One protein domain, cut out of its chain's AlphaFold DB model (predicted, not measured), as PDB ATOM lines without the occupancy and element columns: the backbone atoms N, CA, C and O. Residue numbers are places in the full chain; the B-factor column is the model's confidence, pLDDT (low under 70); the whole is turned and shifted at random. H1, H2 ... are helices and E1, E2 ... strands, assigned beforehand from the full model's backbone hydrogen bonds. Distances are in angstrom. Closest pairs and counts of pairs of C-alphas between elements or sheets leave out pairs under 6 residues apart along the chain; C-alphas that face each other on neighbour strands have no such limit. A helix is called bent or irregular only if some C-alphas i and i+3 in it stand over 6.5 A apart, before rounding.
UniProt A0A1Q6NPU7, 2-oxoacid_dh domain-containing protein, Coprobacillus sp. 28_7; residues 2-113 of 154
ATOM      1  N   LYS A   2     243.037 256.812 224.849       80.62
ATOM      2  CA  LYS A   2     242.537 255.431 224.620       80.62
ATOM      3  C   LYS A   2     241.317 255.002 225.458       80.62
ATOM      4  O   LYS A   2     240.414 254.366 224.940       80.62
ATOM      5  N   LYS A   3     241.257 255.361 226.748       85.25
ATOM      6  CA  LYS A   3     240.077 255.064 227.589       85.25
ATOM      7  C   LYS A   3     238.820 255.803 227.115       85.25
ATOM      8  O   LYS A   3     237.752 255.217 227.107       85.25
ATOM      9  N   LEU A   4     238.954 257.068 226.713       87.81
ATOM     10  CA  LEU A   4     237.829 257.861 226.208       87.81
ATOM     11  C   LEU A   4     237.311 257.283 224.891       87.81
ATOM     12  O   LEU A   4     236.109 257.137 224.736       87.81
ATOM     13  N   ASP A   5     238.222 256.894 224.002       87.19
ATOM     14  CA  ASP A   5     237.912 256.227 222.735       87.19
ATOM     15  C   ASP A   5     237.146 254.914 222.943       87.19
ATOM     16  O   ASP A   5     236.035 254.747 222.452       87.19
ATOM     17  N   LYS A   6     237.668 254.041 223.814       86.69
ATOM     18  CA  LYS A   6     237.025 252.773 224.185       86.69
ATOM     19  C   LYS A   6     235.604 252.943 224.740       86.69
ATOM     20  O   LYS A   6     234.782 252.044 224.597       86.69
ATOM     21  N   HIS A   7     235.327 254.065 225.402       89.25
ATOM     22  CA  HIS A   7     234.011 254.379 225.962       89.25
ATOM     23  C   HIS A   7     233.161 255.288 225.055       89.25
ATOM     24  O   HIS A   7     232.086 255.701 225.475       89.25
ATOM     25  N   GLY A   8     233.620 255.620 223.840       87.00
ATOM     26  CA  GLY A   8     232.899 256.505 222.916       87.00
ATOM     27  C   GLY A   8     232.782 257.958 223.397       87.00
ATOM     28  O   GLY A   8     231.935 258.704 222.923       87.00
ATOM     29  N   LEU A   9     233.623 258.369 224.348       91.00
ATOM     30  CA  LEU A   9     233.624 259.697 224.973       91.00
ATOM     31  C   LEU A   9     234.576 260.681 224.274       91.00
ATOM     32  O   LEU A   9     234.854 261.761 224.802       91.00
ATOM     33  N   LEU A  10     235.138 260.309 223.120       90.94
ATOM     34  CA  LEU A  10     235.983 261.213 222.350       90.94
ATOM     35  C   LEU A  10     235.142 262.327 221.703       90.94
ATOM     36  O   LEU A  10     234.132 262.041 221.060       90.94
ATOM     37  N   PRO A  11     235.575 263.597 221.805       89.62
ATOM     38  CA  PRO A  11     234.958 264.699 221.078       89.62
ATOM     39  C   PRO A  11     234.892 264.431 219.570       89.62
ATOM     40  O   PRO A  11     235.876 264.006 218.959       89.62
ATOM     41  N   GLY A  12     233.758 264.759 218.943       88.06
ATOM     42  CA  GLY A  12     233.537 264.511 217.513       88.06
ATOM     43  C   GLY A  12     234.544 265.193 216.578       88.06
ATOM     44  O   GLY A  12     234.800 264.696 215.485       88.06
ATOM     45  N   SER A  13     235.169 266.295 217.004       89.69
ATOM     46  CA  SER A  13     236.259 266.943 216.265       89.69
ATOM     47  C   SER A  13     237.507 266.060 216.161       89.69
ATOM     48  O   SER A  13     238.119 265.992 215.099       89.69
ATOM     49  N   ILE A  14     237.853 265.338 217.232       87.31
ATOM     50  CA  ILE A  14     238.995 264.414 217.263       87.31
ATOM     51  C   ILE A  14     238.694 263.168 216.429       87.31
ATOM     52  O   ILE A  14     239.570 262.708 215.703       87.31
ATOM     53  N   LEU A  15     237.458 262.658 216.483       87.31
ATOM     54  CA  LEU A  15     237.030 261.532 215.644       87.31
ATOM     55  C   LEU A  15     237.181 261.862 214.152       87.31
ATOM     56  O   LEU A  15     237.760 261.076 213.413       87.31
ATOM     57  N   LYS A  16     236.730 263.052 213.728       86.50
ATOM     58  CA  LYS A  16     236.815 263.503 212.327       86.50
ATOM     59  C   LYS A  16     238.243 263.750 211.844       86.50
ATOM     60  O   LYS A  16     238.520 263.566 210.666       86.50
ATOM     61  N   LEU A  17     239.125 264.215 212.726       88.75
ATOM     62  CA  LEU A  17     240.520 264.490 212.375       88.75
ATOM     63  C   LEU A  17     241.381 263.223 212.386       88.75
ATOM     64  O   LEU A  17     242.410 263.158 211.717       88.75
ATOM     65  N   SER A  18     240.999 262.231 213.188       88.75
ATOM     66  CA  SER A  18     241.831 261.063 213.423       88.75
ATOM     67  C   SER A  18     241.806 260.107 212.225       88.75
ATOM     68  O   SER A  18     240.741 259.604 211.867       88.75
ATOM     69  N   PRO A  19     242.977 259.746 211.670       86.44
ATOM     70  CA  PRO A  19     243.072 258.760 210.593       86.44
ATOM     71  C   PRO A  19     242.705 257.341 211.048       86.44
ATOM     72  O   PRO A  19     242.574 256.448 210.219       86.44
ATOM     73  N   PHE A  20     242.557 257.120 212.358       89.56
ATOM     74  CA  PHE A  20     242.329 255.803 212.944       89.56
ATOM     75  C   PHE A  20     240.842 255.468 213.153       89.56
ATOM     76  O   PHE A  20     240.529 254.329 213.498       89.56
ATOM     77  N   HIS A  21     239.914 256.402 212.910       91.44
ATOM     78  CA  HIS A  21     238.462 256.171 213.017       91.44
ATOM     79  C   HIS A  21     237.819 255.992 211.632       91.44
ATOM     80  O   HIS A  21     236.947 256.754 211.225       91.44
ATOM     81  N   THR A  22     238.286 254.987 210.891       90.88
ATOM     82  CA  THR A  22     237.742 254.547 209.596       90.88
ATOM     83  C   THR A  22     237.502 253.035 209.635       90.88
ATOM     84  O   THR A  22     237.916 252.369 210.581       90.88
ATOM     85  N   SER A  23     236.826 252.480 208.631       89.31
ATOM     86  CA  SER A  23     236.720 251.028 208.434       89.31
ATOM     87  C   SER A  23     237.956 250.466 207.727       89.31
ATOM     88  O   SER A  23     238.428 249.380 208.049       89.31
ATOM     89  N   CYS A  24     238.493 251.221 206.768       92.06
ATOM     90  CA  CYS A  24     239.646 250.845 205.961       92.06
ATOM     91  C   CYS A  24     240.558 252.054 205.779       92.06
ATOM     92  O   CYS A  24     240.092 253.164 205.500       92.06
ATOM     93  N   PHE A  25     241.858 251.828 205.928       94.44
ATOM     94  CA  PHE A  25     242.887 252.829 205.719       94.44
ATOM     95  C   PHE A  25     243.738 252.458 204.509       94.44
ATOM     96  O   PHE A  25     244.377 251.407 204.493       94.44
ATOM     97  N   VAL A  26     243.777 253.337 203.507       94.19
ATOM     98  CA  VAL A  26     244.568 253.140 202.286       94.19
ATOM     99  C   VAL A  26     245.702 254.156 202.248       94.19
ATOM    100  O   VAL A  26     245.458 255.360 202.296       94.19
ATOM    101  N   THR A  27     246.941 253.685 202.116       93.81
ATOM    102  CA  THR A  27     248.106 254.546 201.890       93.81
ATOM    103  C   THR A  27     248.719 254.309 200.519       93.81
ATOM    104  O   THR A  27     248.876 253.168 200.080       93.81
ATOM    105  N   ASN A  28     249.090 255.393 199.842       94.00
ATOM    106  CA  ASN A  28     249.685 255.358 198.516       94.00
ATOM    107  C   ASN A  28     251.168 255.751 198.566       94.00
ATOM    108  O   ASN A  28     251.521 256.928 198.450       94.00
ATOM    109  N   LEU A  29     252.041 254.752 198.694       93.56
ATOM    110  CA  LEU A  29     253.488 254.950 198.807       93.56
ATOM    111  C   LEU A  29     254.166 255.169 197.452       93.56
ATOM    112  O   LEU A  29     255.260 255.734 197.398       93.56
ATOM    113  N   LYS A  30     253.485 254.856 196.343       90.50
ATOM    114  CA  LYS A  30     253.942 255.212 194.991       90.50
ATOM    115  C   LYS A  30     254.215 256.712 194.856       90.50
ATOM    116  O   LYS A  30     255.163 257.088 194.168       90.50
ATOM    117  N   SER A  31     253.414 257.559 195.509       88.69
ATOM    118  CA  SER A  31     253.553 259.025 195.456       88.69
ATOM    119  C   SER A  31     254.949 259.508 195.877       88.69
ATOM    120  O   SER A  31     255.485 260.444 195.291       88.69
ATOM    121  N   ILE A  32     255.577 258.795 196.816       92.75
ATOM    122  CA  ILE A  32     256.932 259.045 197.321       92.75
ATOM    123  C   ILE A  32     257.953 258.021 196.803       92.75
ATOM    124  O   ILE A  32     259.044 257.894 197.352       92.75
ATOM    125  N   LYS A  33     257.614 257.286 195.733       89.56
ATOM    126  CA  LYS A  33     258.427 256.213 195.129       89.56
ATOM    127  C   LYS A  33     258.776 255.064 196.094       89.56
ATOM    128  O   LYS A  33     259.748 254.353 195.847       89.56
ATOM    129  N   GLY A  34     257.993 254.879 197.155       90.25
ATOM    130  CA  GLY A  34     258.151 253.802 198.129       90.25
ATOM    131  C   GLY A  34     257.486 252.493 197.696       90.25
ATOM    132  O   GLY A  34     256.544 252.474 196.902       90.25
ATOM    133  N   GLU A  35     257.981 251.389 198.250       92.81
ATOM    134  CA  GLU A  35     257.327 250.079 198.187       92.81
ATOM    135  C   GLU A  35     256.222 249.965 199.239       92.81
ATOM    136  O   GLU A  35     256.094 250.833 200.098       92.81
ATOM    137  N   TYR A  36     255.411 248.908 199.168       92.88
ATOM    138  CA  TYR A  36     254.371 248.657 200.165       92.88
ATOM    139  C   TYR A  36     254.981 248.390 201.553       92.88
ATOM    140  O   TYR A  36     256.077 247.838 201.667       92.88
ATOM    141  N   ILE A  37     254.248 248.741 202.610       94.31
ATOM    142  CA  ILE A  37     254.614 248.430 204.000       94.31
ATOM    143  C   ILE A  37     253.434 247.801 204.739       94.31
ATOM    144  O   ILE A  37     252.270 248.089 204.451       94.31
ATOM    145  N   TYR A  38     253.734 246.983 205.743       94.62
ATOM    146  CA  TYR A  38     252.728 246.461 206.660       94.62
ATOM    147  C   TYR A  38     252.541 247.434 207.825       94.62
ATOM    148  O   TYR A  38     253.496 247.765 208.524       94.62
ATOM    149  N   HIS A  39     251.312 247.912 208.013       91.12
ATOM    150  CA  HIS A  39     250.968 248.758 209.154       91.12
ATOM    151  C   HIS A  39     250.658 247.866 210.350       91.12
ATOM    152  O   HIS A  39     249.999 246.840 210.202       91.12
ATOM    153  N   HIS A  40     251.109 248.251 211.537       88.94
ATOM    154  CA  HIS A  40     250.665 247.580 212.752       88.94
ATOM    155  C   HIS A  40     249.190 247.888 213.016       88.94
ATOM    156  O   HIS A  40     248.709 248.980 212.711       88.94
ATOM    157  N   LEU A  41     248.490 246.927 213.612       89.50
ATOM    158  CA  LEU A  41     247.157 247.155 214.148       89.50
ATOM    159  C   LEU A  41     247.274 248.004 215.414       89.50
ATOM    160  O   LEU A  41     248.135 247.765 216.262       89.50
ATOM    161  N   TYR A  42     246.412 249.007 215.533       87.88
ATOM    162  CA  TYR A  42     246.396 249.916 216.672       87.88
ATOM    163  C   TYR A  42     245.219 249.587 217.590       87.88
ATOM    164  O   TYR A  42     244.110 249.342 217.132       87.88
ATOM    165  N   ASP A  43     245.430 249.670 218.905       86.00
ATOM    166  CA  ASP A  43     244.351 249.579 219.908       86.00
ATOM    167  C   ASP A  43     243.625 250.924 220.118       86.00
ATOM    168  O   ASP A  43     243.202 251.251 221.230       86.00
ATOM    169  N   PHE A  44     243.601 251.773 219.095       88.62
ATOM    170  CA  PHE A  44     243.013 253.106 219.145       88.62
ATOM    171  C   PHE A  44     242.307 253.398 217.828       88.62
ATOM    172  O   PHE A  44     242.909 253.251 216.764       88.62
ATOM    173  N   GLY A  45     241.063 253.851 217.921       88.44
ATOM    174  CA  GLY A  45     240.156 253.994 216.800       88.44
ATOM    175  C   GLY A  45     239.503 252.675 216.390       88.44
ATOM    176  O   GLY A  45     239.512 251.679 217.113       88.44
ATOM    177  N   THR A  46     238.906 252.691 215.202       90.00
ATOM    178  CA  THR A  46     238.064 251.615 214.657       90.00
ATOM    179  C   THR A  46     238.653 250.961 213.409       90.00
ATOM    180  O   THR A  46     238.000 250.123 212.794       90.00
ATOM    181  N   THR A  47     239.859 251.363 213.000       92.50
ATOM    182  CA  THR A  47     240.483 250.868 211.766       92.50
ATOM    183  C   THR A  47     240.925 249.423 211.931       92.50
ATOM    184  O   THR A  47     241.843 249.143 212.698       92.50
ATOM    185  N   SER A  48     240.306 248.523 211.171       89.62
ATOM    186  CA  SER A  48     240.578 247.078 211.207       89.62
ATOM    187  C   SER A  48     241.267 246.550 209.945       89.62
ATOM    188  O   SER A  48     241.721 245.405 209.917       89.62
ATOM    189  N   LEU A  49     241.365 247.374 208.896       92.94
ATOM    190  CA  LEU A  49     241.988 247.019 207.627       92.94
ATOM    191  C   LEU A  49     242.957 248.114 207.180       92.94
ATOM    192  O   LEU A  49     242.556 249.262 206.988       92.94
ATOM    193  N   PHE A  50     244.215 247.739 206.959       95.12
ATOM    194  CA  PHE A  50     245.228 248.613 206.373       95.12
ATOM    195  C   PHE A  50     245.665 248.080 205.017       95.12
ATOM    196  O   PHE A  50     246.099 246.935 204.900       95.12
ATOM    197  N   VAL A  51     245.597 248.932 203.999       95.44
ATOM    198  CA  VAL A  51     246.026 248.643 202.632       95.44
ATOM    199  C   VAL A  51     247.124 249.627 202.246       95.44
ATOM    200  O   VAL A  51     246.938 250.840 202.259       95.44
ATOM    201  N   SER A  52     248.288 249.108 201.882       96.00
ATOM    202  CA  SER A  52     249.427 249.884 201.412       96.00
ATOM    203  C   SER A  52     249.690 249.590 199.944       96.00
ATOM    204  O   SER A  52     249.978 248.454 199.573       96.00
ATOM    205  N   MET A  53     249.598 250.620 199.107       95.69
ATOM    206  CA  MET A  53     249.903 250.543 197.684       95.69
ATOM    207  C   MET A  53     251.373 250.887 197.455       95.69
ATOM    208  O   MET A  53     251.797 252.020 197.707       95.69
ATOM    209  N   GLY A  54     252.143 249.909 196.978       94.62
ATOM    210  CA  GLY A  54     253.528 250.114 196.567       94.62
ATOM    211  C   GLY A  54     253.654 250.740 195.178       94.62
ATOM    212  O   GLY A  54     252.674 250.967 194.467       94.62
ATOM    213  N   LYS A  55     254.894 251.000 194.772       94.19
ATOM    214  CA  LYS A  55     255.231 251.405 193.408       94.19
ATOM    215  C   LYS A  55     255.016 250.249 192.418       94.19
ATOM    216  O   LYS A  55     255.301 249.092 192.713       94.19
ATOM    217  N   GLU A  56     254.555 250.569 191.211       93.25
ATOM    218  CA  GLU A  56     254.553 249.620 190.092       93.25
ATOM    219  C   GLU A  56     255.962 249.178 189.658       93.25
ATOM    220  O   GLU A  56     256.917 249.962 189.639       93.25
ATOM    221  N   LYS A  57     256.072 247.933 189.198       93.69
ATOM    222  CA  LYS A  57     257.283 247.379 188.593       93.69
ATOM    223  C   LYS A  57     256.932 246.608 187.329       93.69
ATOM    224  O   LYS A  57     255.864 246.008 187.239       93.69
ATOM    225  N   MET A  58     257.845 246.629 186.365       95.19
ATOM    226  CA  MET A  58     257.779 245.731 185.215       95.19
ATOM    227  C   MET A  58     258.322 244.372 185.647       95.19
ATOM    228  O   MET A  58     259.461 244.286 186.104       95.19
ATOM    229  N   VAL A  59     257.501 243.335 185.535       94.94
ATOM    230  CA  VAL A  59     257.845 241.958 185.903       94.94
ATOM    231  C   VAL A  59     257.344 241.001 184.820       94.94
ATOM    232  O   VAL A  59     256.369 241.323 184.141       94.94
ATOM    233  N   PRO A  60     257.985 239.839 184.621       95.44
ATOM    234  CA  PRO A  60     257.426 238.806 183.758       95.44
ATOM    235  C   PRO A  60     256.114 238.287 184.363       95.44
ATOM    236  O   PRO A  60     256.081 237.880 185.526       95.44
ATOM    237  N   VAL A  61     255.037 238.315 183.583       93.75
ATOM    238  CA  VAL A  61     253.727 237.747 183.926       93.75
ATOM    239  C   VAL A  61     253.342 236.707 182.884       93.75
ATOM    240  O   VAL A  61     253.818 236.758 181.753       93.75
ATOM    241  N   VAL A  62     252.507 235.751 183.278       93.06
ATOM    242  CA  VAL A  62     251.955 234.757 182.355       93.06
ATOM    243  C   VAL A  62     250.606 235.263 181.865       93.06
ATOM    244  O   VAL A  62     249.740 235.558 182.689       93.06
ATOM    245  N   ASP A  63     250.461 235.359 180.550       89.12
ATOM    246  CA  ASP A  63     249.234 235.720 179.846       89.12
ATOM    247  C   ASP A  63     249.058 234.743 178.677       89.12
ATOM    248  O   ASP A  63     249.997 234.557 177.904       89.12
ATOM    249  N   ASP A  64     247.921 234.047 178.606       89.44
ATOM    250  CA  ASP A  64     247.641 232.992 177.612       89.44
ATOM    251  C   ASP A  64     248.809 232.002 177.384       89.44
ATOM    252  O   ASP A  64     249.245 231.753 176.259       89.44
ATOM    253  N   ASP A  65     249.353 231.459 178.480       92.19
ATOM    254  CA  ASP A  65     250.506 230.538 178.506       92.19
ATOM    255  C   ASP A  65     251.827 231.108 177.941       92.19
ATOM    256  O   ASP A  65     252.814 230.384 177.783       92.19
ATOM    257  N   GLN A  66     251.901 232.421 177.704       94.31
ATOM    258  CA  GLN A  66     253.112 233.127 177.285       94.31
ATOM    259  C   GLN A  66     253.653 234.024 178.397       94.31
ATOM    260  O   GLN A  66     252.912 234.659 179.143       94.31
ATOM    261  N   VAL A  67     254.982 234.104 178.507       95.00
ATOM    262  CA  VAL A  67     255.637 235.021 179.446       95.00
ATOM    263  C   VAL A  67     255.811 236.378 178.774       95.00
ATOM    264  O   VAL A  67     256.630 236.528 177.867       95.00
ATOM    265  N   VAL A  68     255.072 237.376 179.249       95.50
ATOM    266  CA  VAL A  68     255.081 238.746 178.725       95.50
ATOM    267  C   VAL A  68     255.493 239.749 179.811       95.50
ATOM    268  O   VAL A  68     255.299 239.499 181.002       95.50
ATOM    269  N   PRO A  69     256.094 240.899 179.459       94.81
ATOM    270  CA  PRO A  69     256.381 241.947 180.434       94.81
ATOM    271  C   PRO A  69     255.081 242.635 180.882       94.81
ATOM    272  O   PRO A  69     254.422 243.315 180.100       94.81
ATOM    273  N   GLY A  70     254.739 242.504 182.164       93.69
ATOM    274  CA  GLY A  70     253.552 243.097 182.777       93.69
ATOM    275  C   GLY A  70     253.894 244.166 183.811       93.69
ATOM    276  O   GLY A  70     254.866 244.053 184.561       93.69
ATOM    277  N   LYS A  71     253.069 245.215 183.883       93.56
ATOM    278  CA  LYS A  71     253.167 246.250 184.916       93.56
ATOM    279  C   LYS A  71     252.378 245.812 186.150       93.56
ATOM    280  O   LYS A  71     251.153 245.861 186.147       93.56
ATOM    281  N   VAL A  72     253.074 245.405 187.207       93.31
ATOM    282  CA  VAL A  72     252.468 244.874 188.437       93.31
ATOM    283  C   VAL A  72     252.699 245.826 189.602       93.31
ATOM    284  O   VAL A  72     253.774 246.401 189.755       93.31
ATOM    285  N   MET A  73     251.681 245.985 190.442       93.44
ATOM    286  CA  MET A  73     251.746 246.717 191.703       93.44
ATOM    287  C   MET A  73     251.400 245.758 192.839       93.44
ATOM    288  O   MET A  73     250.397 245.049 192.773       93.44
ATOM    289  N   THR A  74     252.223 245.744 193.883       93.31
ATOM    290  CA  THR A  74     251.975 244.922 195.069       93.31
ATOM    291  C   THR A  74     251.230 245.730 196.125       93.31
ATOM    292  O   THR A  74     251.587 246.875 196.413       93.31
ATOM    293  N   LEU A  75     250.201 245.113 196.704       94.50
ATOM    294  CA  LEU A  75     249.449 245.655 197.828       94.50
ATOM    295  C   LEU A  75     249.857 244.926 199.112       94.50
ATOM    296  O   LEU A  75     249.770 243.701 199.185       94.50
ATOM    297  N   GLY A  76     250.282 245.677 200.122       94.69
ATOM    298  CA  GLY A  76     250.437 245.176 201.484       94.69
ATOM    299  C   GLY A  76     249.110 245.300 202.216       94.69
ATOM    300  O   GLY A  76     248.644 246.415 202.423       94.69
ATOM    301  N   VAL A  77     248.494 244.183 202.596       94.75
ATOM    302  CA  VAL A  77     247.228 244.184 203.339       94.75
ATOM    303  C   VAL A  77     247.463 243.619 204.733       94.75
ATOM    304  O   VAL A  77     248.024 242.533 204.867       94.75
ATOM    305  N   VAL A  78     247.041 244.357 205.758       94.12
ATOM    306  CA  VAL A  78     247.011 243.898 207.150       94.12
ATOM    307  C   VAL A  78     245.566 243.883 207.613       94.12
ATOM    308  O   VAL A  78     244.876 244.901 207.549       94.12
ATOM    309  N   THR A  79     245.126 242.711 208.051       93.25
ATOM    310  CA  THR A  79     243.768 242.428 208.509       93.25
ATOM    311  C   THR A  79     243.785 242.145 210.002       93.25
ATOM    312  O   THR A  79     244.691 241.459 210.472       93.25
ATOM    313  N   ASP A  80     242.784 242.627 210.729       91.44
ATOM    314  CA  ASP A  80     242.653 242.393 212.166       91.44
ATOM    315  C   ASP A  80     241.878 241.102 212.477       91.44
ATOM    316  O   ASP A  80     240.655 241.028 212.331       91.44
ATOM    317  N   GLU A  81     242.594 240.076 212.939       89.00
ATOM    318  CA  GLU A  81     242.037 238.757 213.244       89.00
ATOM    319  C   GLU A  81     241.067 238.758 214.432       89.00
ATOM    320  O   GLU A  81     240.317 237.802 214.630       89.00
ATOM    321  N   ARG A  82     241.059 239.833 215.232       86.44
ATOM    322  CA  ARG A  82     240.153 239.975 216.378       86.44
ATOM    323  C   ARG A  82     238.717 240.251 215.930       86.44
ATOM    324  O   ARG A  82     237.792 239.989 216.698       86.44
ATOM    325  N   PHE A  83     238.523 240.774 214.716       80.19
ATOM    326  CA  PHE A  83     237.203 241.083 214.156       80.19
ATOM    327  C   PHE A  83     236.675 239.991 213.234       80.19
ATOM    328  O   PHE A  83     235.471 239.736 213.215       80.19
ATOM    329  N   CYS A  84     237.549 239.376 212.441       84.75
ATOM    330  CA  CYS A  84     237.142 238.423 211.424       84.75
ATOM    331  C   CYS A  84     238.198 237.333 211.234       84.75
ATOM    332  O   CYS A  84     239.391 237.556 211.442       84.75
ATOM    333  N   ASP A  85     237.758 236.137 210.849       87.31
ATOM    334  CA  ASP A  85     238.665 235.020 210.638       87.31
ATOM    335  C   ASP A  85     239.410 235.118 209.296       87.31
ATOM    336  O   ASP A  85     239.039 235.835 208.360       87.31
ATOM    337  N   GLY A  86     240.493 234.350 209.186       86.19
ATOM    338  CA  GLY A  86     241.275 234.296 207.956       86.19
ATOM    339  C   GLY A  86     240.495 233.727 206.766       86.19
ATOM    340  O   GLY A  86     240.804 234.071 205.630       86.19
ATOM    341  N   PHE A  87     239.486 232.878 206.986       88.06
ATOM    342  CA  PHE A  87     238.724 232.270 205.893       88.06
ATOM    343  C   PHE A  87     237.895 233.317 205.143       88.06
ATOM    344  O   PHE A  87     237.922 233.370 203.907       88.06
ATOM    345  N   TYR A  88     237.205 234.177 205.885       89.69
ATOM    346  CA  TYR A  88     236.435 235.271 205.325       89.69
ATOM    347  C   TYR A  88     237.355 236.300 204.664       89.69
ATOM    348  O   TYR A  88     237.129 236.657 203.507       89.69
ATOM    349  N   TYR A  89     238.460 236.686 205.318       90.88
ATOM    350  CA  TYR A  89     239.436 237.597 204.712       90.88
ATOM    351  C   TYR A  89     240.032 237.053 203.411       90.88
ATOM    352  O   TYR A  89     240.102 237.779 202.424       90.88
ATOM    353  N   ILE A  90     240.419 235.775 203.359       90.25
ATOM    354  CA  ILE A  90     240.950 235.159 202.134       90.25
ATOM    355  C   ILE A  90     239.902 235.184 201.020       90.25
ATOM    356  O   ILE A  90     240.237 235.475 199.872       90.25
ATOM    357  N   SER A  91     238.645 234.877 201.342       90.88
ATOM    358  CA  SER A  91     237.555 234.865 200.363       90.88
ATOM    359  C   SER A  91     237.293 236.270 199.812       90.88
ATOM    360  O   SER A  91     237.275 236.459 198.595       90.88
ATOM    361  N   ALA A  92     237.214 237.272 200.689       91.00
ATOM    362  CA  ALA A  92     237.035 238.668 200.308       91.00
ATOM    363  C   ALA A  92     238.221 239.212 199.492       91.00
ATOM    364  O   ALA A  92     238.021 239.884 198.483       91.00
ATOM    365  N   LEU A  93     239.464 238.891 199.869       92.00
ATOM    366  CA  LEU A  93     240.660 239.340 199.145       92.00
ATOM    367  C   LEU A  93     240.810 238.669 197.774       92.00
ATOM    368  O   LEU A  93     241.314 239.299 196.845       92.00
ATOM    369  N   LYS A  94     240.361 237.416 197.617       92.50
ATOM    370  CA  LYS A  94     240.290 236.754 196.304       92.50
ATOM    371  C   LYS A  94     239.309 237.464 195.378       92.50
ATOM    372  O   LYS A  94     239.678 237.780 194.252       92.50
ATOM    373  N   MET A  95     238.114 237.768 195.879       91.69
ATOM    374  CA  MET A  95     237.106 238.529 195.141       91.69
ATOM    375  C   MET A  95     237.621 239.934 194.782       91.69
ATOM    376  O   MET A  95     237.526 240.367 193.639       91.69
ATOM    377  N   LEU A  96     238.260 240.629 195.729       92.19
ATOM    378  CA  LEU A  96     238.883 241.928 195.473       92.19
ATOM    379  C   LEU A  96     239.950 241.846 194.369       92.19
ATOM    380  O   LEU A  96     240.022 242.720 193.506       92.19
ATOM    381  N   LYS A  97     240.776 240.793 194.374       92.31
ATOM    382  CA  LYS A  97     241.787 240.561 193.337       92.31
ATOM    383  C   LYS A  97     241.153 240.373 191.957       92.31
ATOM    384  O   LYS A  97     241.670 240.930 190.993       92.31
ATOM    385  N   GLU A  98     240.051 239.635 191.867       91.56
ATOM    386  CA  GLU A  98     239.312 239.438 190.616       91.56
ATOM    387  C   GLU A  98     238.809 240.768 190.043       91.56
ATOM    388  O   GLU A  98     239.050 241.057 188.870       91.56
ATOM    389  N   PHE A  99     238.232 241.634 190.880       92.62
ATOM    390  CA  PHE A  99     237.816 242.975 190.455       92.62
ATOM    391  C   PHE A  99     238.986 243.847 189.983       92.62
ATOM    392  O   PHE A  99     238.844 244.594 189.017       92.62
ATOM    393  N   TYR A 100     240.158 243.746 190.617       91.12
ATOM    394  CA  TYR A 100     241.349 244.466 190.156       91.12
ATOM    395  C   TYR A 100     241.889 243.947 188.821       91.12
ATOM    396  O   TYR A 100     242.401 244.739 188.030       91.12
ATOM    397  N   GLN A 101     241.805 242.639 188.575       89.50
ATOM    398  CA  GLN A 101     242.238 242.033 187.313       89.50
ATOM    399  C   GLN A 101     241.244 242.316 186.182       89.50
ATOM    400  O   GLN A 101     241.664 242.533 185.049       89.50
ATOM    401  N   ASN A 102     239.952 242.412 186.507       91.00
ATOM    402  CA  ASN A 102     238.872 242.671 185.561       91.00
ATOM    403  C   ASN A 102     238.006 243.877 185.980       91.00
ATOM    404  O   ASN A 102     236.837 243.703 186.334       91.00
ATOM    405  N   PRO A 103     238.505 245.126 185.873       91.19
ATOM    406  CA  PRO A 103     237.770 246.311 186.333       91.19
ATOM    407  C   PRO A 103     236.417 246.538 185.647       91.19
ATOM    408  O   PRO A 103     235.559 247.216 186.203       91.19
ATOM    409  N   LYS A 104     236.207 245.963 184.453       91.88
ATOM    410  CA  LYS A 104     234.933 246.034 183.715       91.88
ATOM    411  C   LYS A 104     233.755 245.480 184.520       91.88
ATOM    412  O   LYS A 104     232.651 245.987 184.369       91.88
ATOM    413  N   LEU A 105     234.001 244.519 185.415       88.69
ATOM    414  CA  LEU A 105     232.985 243.965 186.317       88.69
ATOM    415  C   LEU A 105     232.361 245.029 187.234       88.69
ATOM    416  O   LEU A 105     231.247 244.854 187.707       88.69
ATOM    417  N   LEU A 106     233.061 246.143 187.482       89.75
ATOM    418  CA  LEU A 106     232.568 247.247 188.308       89.75
ATOM    419  C   LEU A 106     231.729 248.264 187.517       89.75
ATOM    420  O   LEU A 106     231.161 249.180 188.111       89.75
ATOM    421  N   CYS A 107     231.683 248.155 186.185       90.44
ATOM    422  CA  CYS A 107     230.894 249.046 185.332       90.44
ATOM    423  C   CYS A 107     229.432 248.605 185.218       90.44
ATOM    424  O   CYS A 107     228.569 249.422 184.897       90.44
ATOM    425  N   GLU A 108     229.151 247.329 185.476       84.31
ATOM    426  CA  GLU A 108     227.808 246.769 185.443       84.31
ATOM    427  C   GLU A 108     227.177 246.862 186.832       84.31
ATOM    428  O   GLU A 108     227.787 246.543 187.854       84.31
ATOM    429  N   ARG A 109     225.936 247.347 186.887       82.81
ATOM    430  CA  ARG A 109     225.175 247.371 188.133       82.81
ATOM    431  C   ARG A 109     224.666 245.961 188.413       82.81
ATOM    432  O   ARG A 109     224.131 245.320 187.516       82.81
ATOM    433  N   LEU A 110     224.761 245.522 189.665       82.19
ATOM    434  CA  LEU A 110     224.126 244.280 190.100       82.19
ATOM    435  C   LEU A 110     222.610 244.353 189.856       82.19
ATOM    436  O   LEU A 110     221.959 245.308 190.290       82.19
ATOM    437  N   GLU A 111     222.057 243.341 189.186       81.62
ATOM    438  CA  GLU A 111     220.610 243.208 188.959       81.62
ATOM    439  C   GLU A 111     219.859 243.015 190.283       81.62
ATOM    440  O   GLU A 111     218.809 243.616 190.509       81.62
ATOM    441  N   THR A 112     220.443 242.232 191.192       79.31
ATOM    442  CA  THR A 112     219.941 242.007 192.548       79.31
ATOM    443  C   THR A 112     221.074 242.150 193.555       79.31
ATOM    444  O   THR A 112     222.149 241.578 193.385       79.31
ATOM    445  N   VAL A 113     220.828 242.906 194.625       78.31
ATOM    446  CA  VAL A 113     221.709 242.916 195.795       78.31
ATOM    447  C   VAL A 113     221.289 241.730 196.648       78.31
ATOM    448  O   VAL A 113     220.220 241.761 197.257       78.31
TER     449      VAL A 113
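What this domain is: This is residues 2 to 113 of the 154 residues of the protein "2-oxoacid_dh domain-containing protein" of Coprobacillus sp. 28_7 (UniProt A0A1Q6NPU7). A long, bent hairpin of two strands, E2 and E3, with the short strand E1 beside the first part of E2, makes a narrow, twisted sheet in this loose model; the far part of the hairpin, round residues 63 to 66, reaches away as a two-stranded arm at one end of the longest axis, and the stretch from H1 to H2 lies at the other end. The small helices H1 and H2 lie toward the opposite end, while H4 is set off from the sheet, and its last part, with H5 and the tail, sticks out as residues 94 to 113. The printed part has 112 residues, with five named helices and three named strands in the order H1, H2, E1, H3, E2, E3, H4, H5; the sheet is mixed, in the order E1, E2, E3, and the class is mixed, helices and strands. The whole is loose, with a radius of gyration of the C-alphas of 17.9 A and spans of 58 by 41 by 26 A.

Where its parts are: H1 holds residues 2 to 6, from C-alpha 2 at (242.537, 255.431, 224.620), and H2 residues 12 to 17. E1, residues 24 to 28, is 13.3 A long, and H3 follows at once with residues 29 to 32. E2, residues 49 to 63, is 30.9 A long and begins at C-alpha 49 at (241.988, 247.019, 207.627). E3, residues 66 to 79, is 33.9 A long. H4, residues 86 to 101, is 22.1 A long, and H5, residues 103 to 106, ends at C-alpha 106 at (232.568, 247.247, 188.308).

How they stand to each other: The sheet is twisted. E2 and E3 form an antiparallel hairpin at 167 degrees, with N 52 and O 76 within hydrogen-bond range at 2.8 A, and N 61 and O 68 at 2.9 A. E2 bends by 93 degrees at residue 58 and E3 by 81 degrees at residue 69. E1 is the parallel neighbour of E2 at 54 degrees, with N 27 and O 51 within range at 2.8 A. E1, H3 and E2 are a strand-helix-strand unit, two parallel neighbour strands with a helix between them in the chain. H3 is on the sheet, at the sheet's level with a height of 3.3 A; its closest C-alphas to E2 are Lys 30 and Lys 55, 4.3 A apart. H4 is not on the sheet; its closest C-alphas to E3 are Tyr 89 and Thr 79, 7.5 A apart. H4 and H5 are close but not clearly touching, with the C-alphas of Phe 99 and Leu 105 at 6.4 A. H1 and H2 are apart, and neither is on the sheet. In H1, H2 and H4 every O i to N i+4 pair is within hydrogen-bond range; H3 and H5 are too short for such a pair.

The domain as a whole: The C-alphas farthest apart, those of Leu 9 and Gln 66, are 58.0 A apart. The printed part has no cut. The link from H3 to E2, residues 33 to 48, is long. The mean pLDDT of the printed part is 90.5, and no printed residue is under 70.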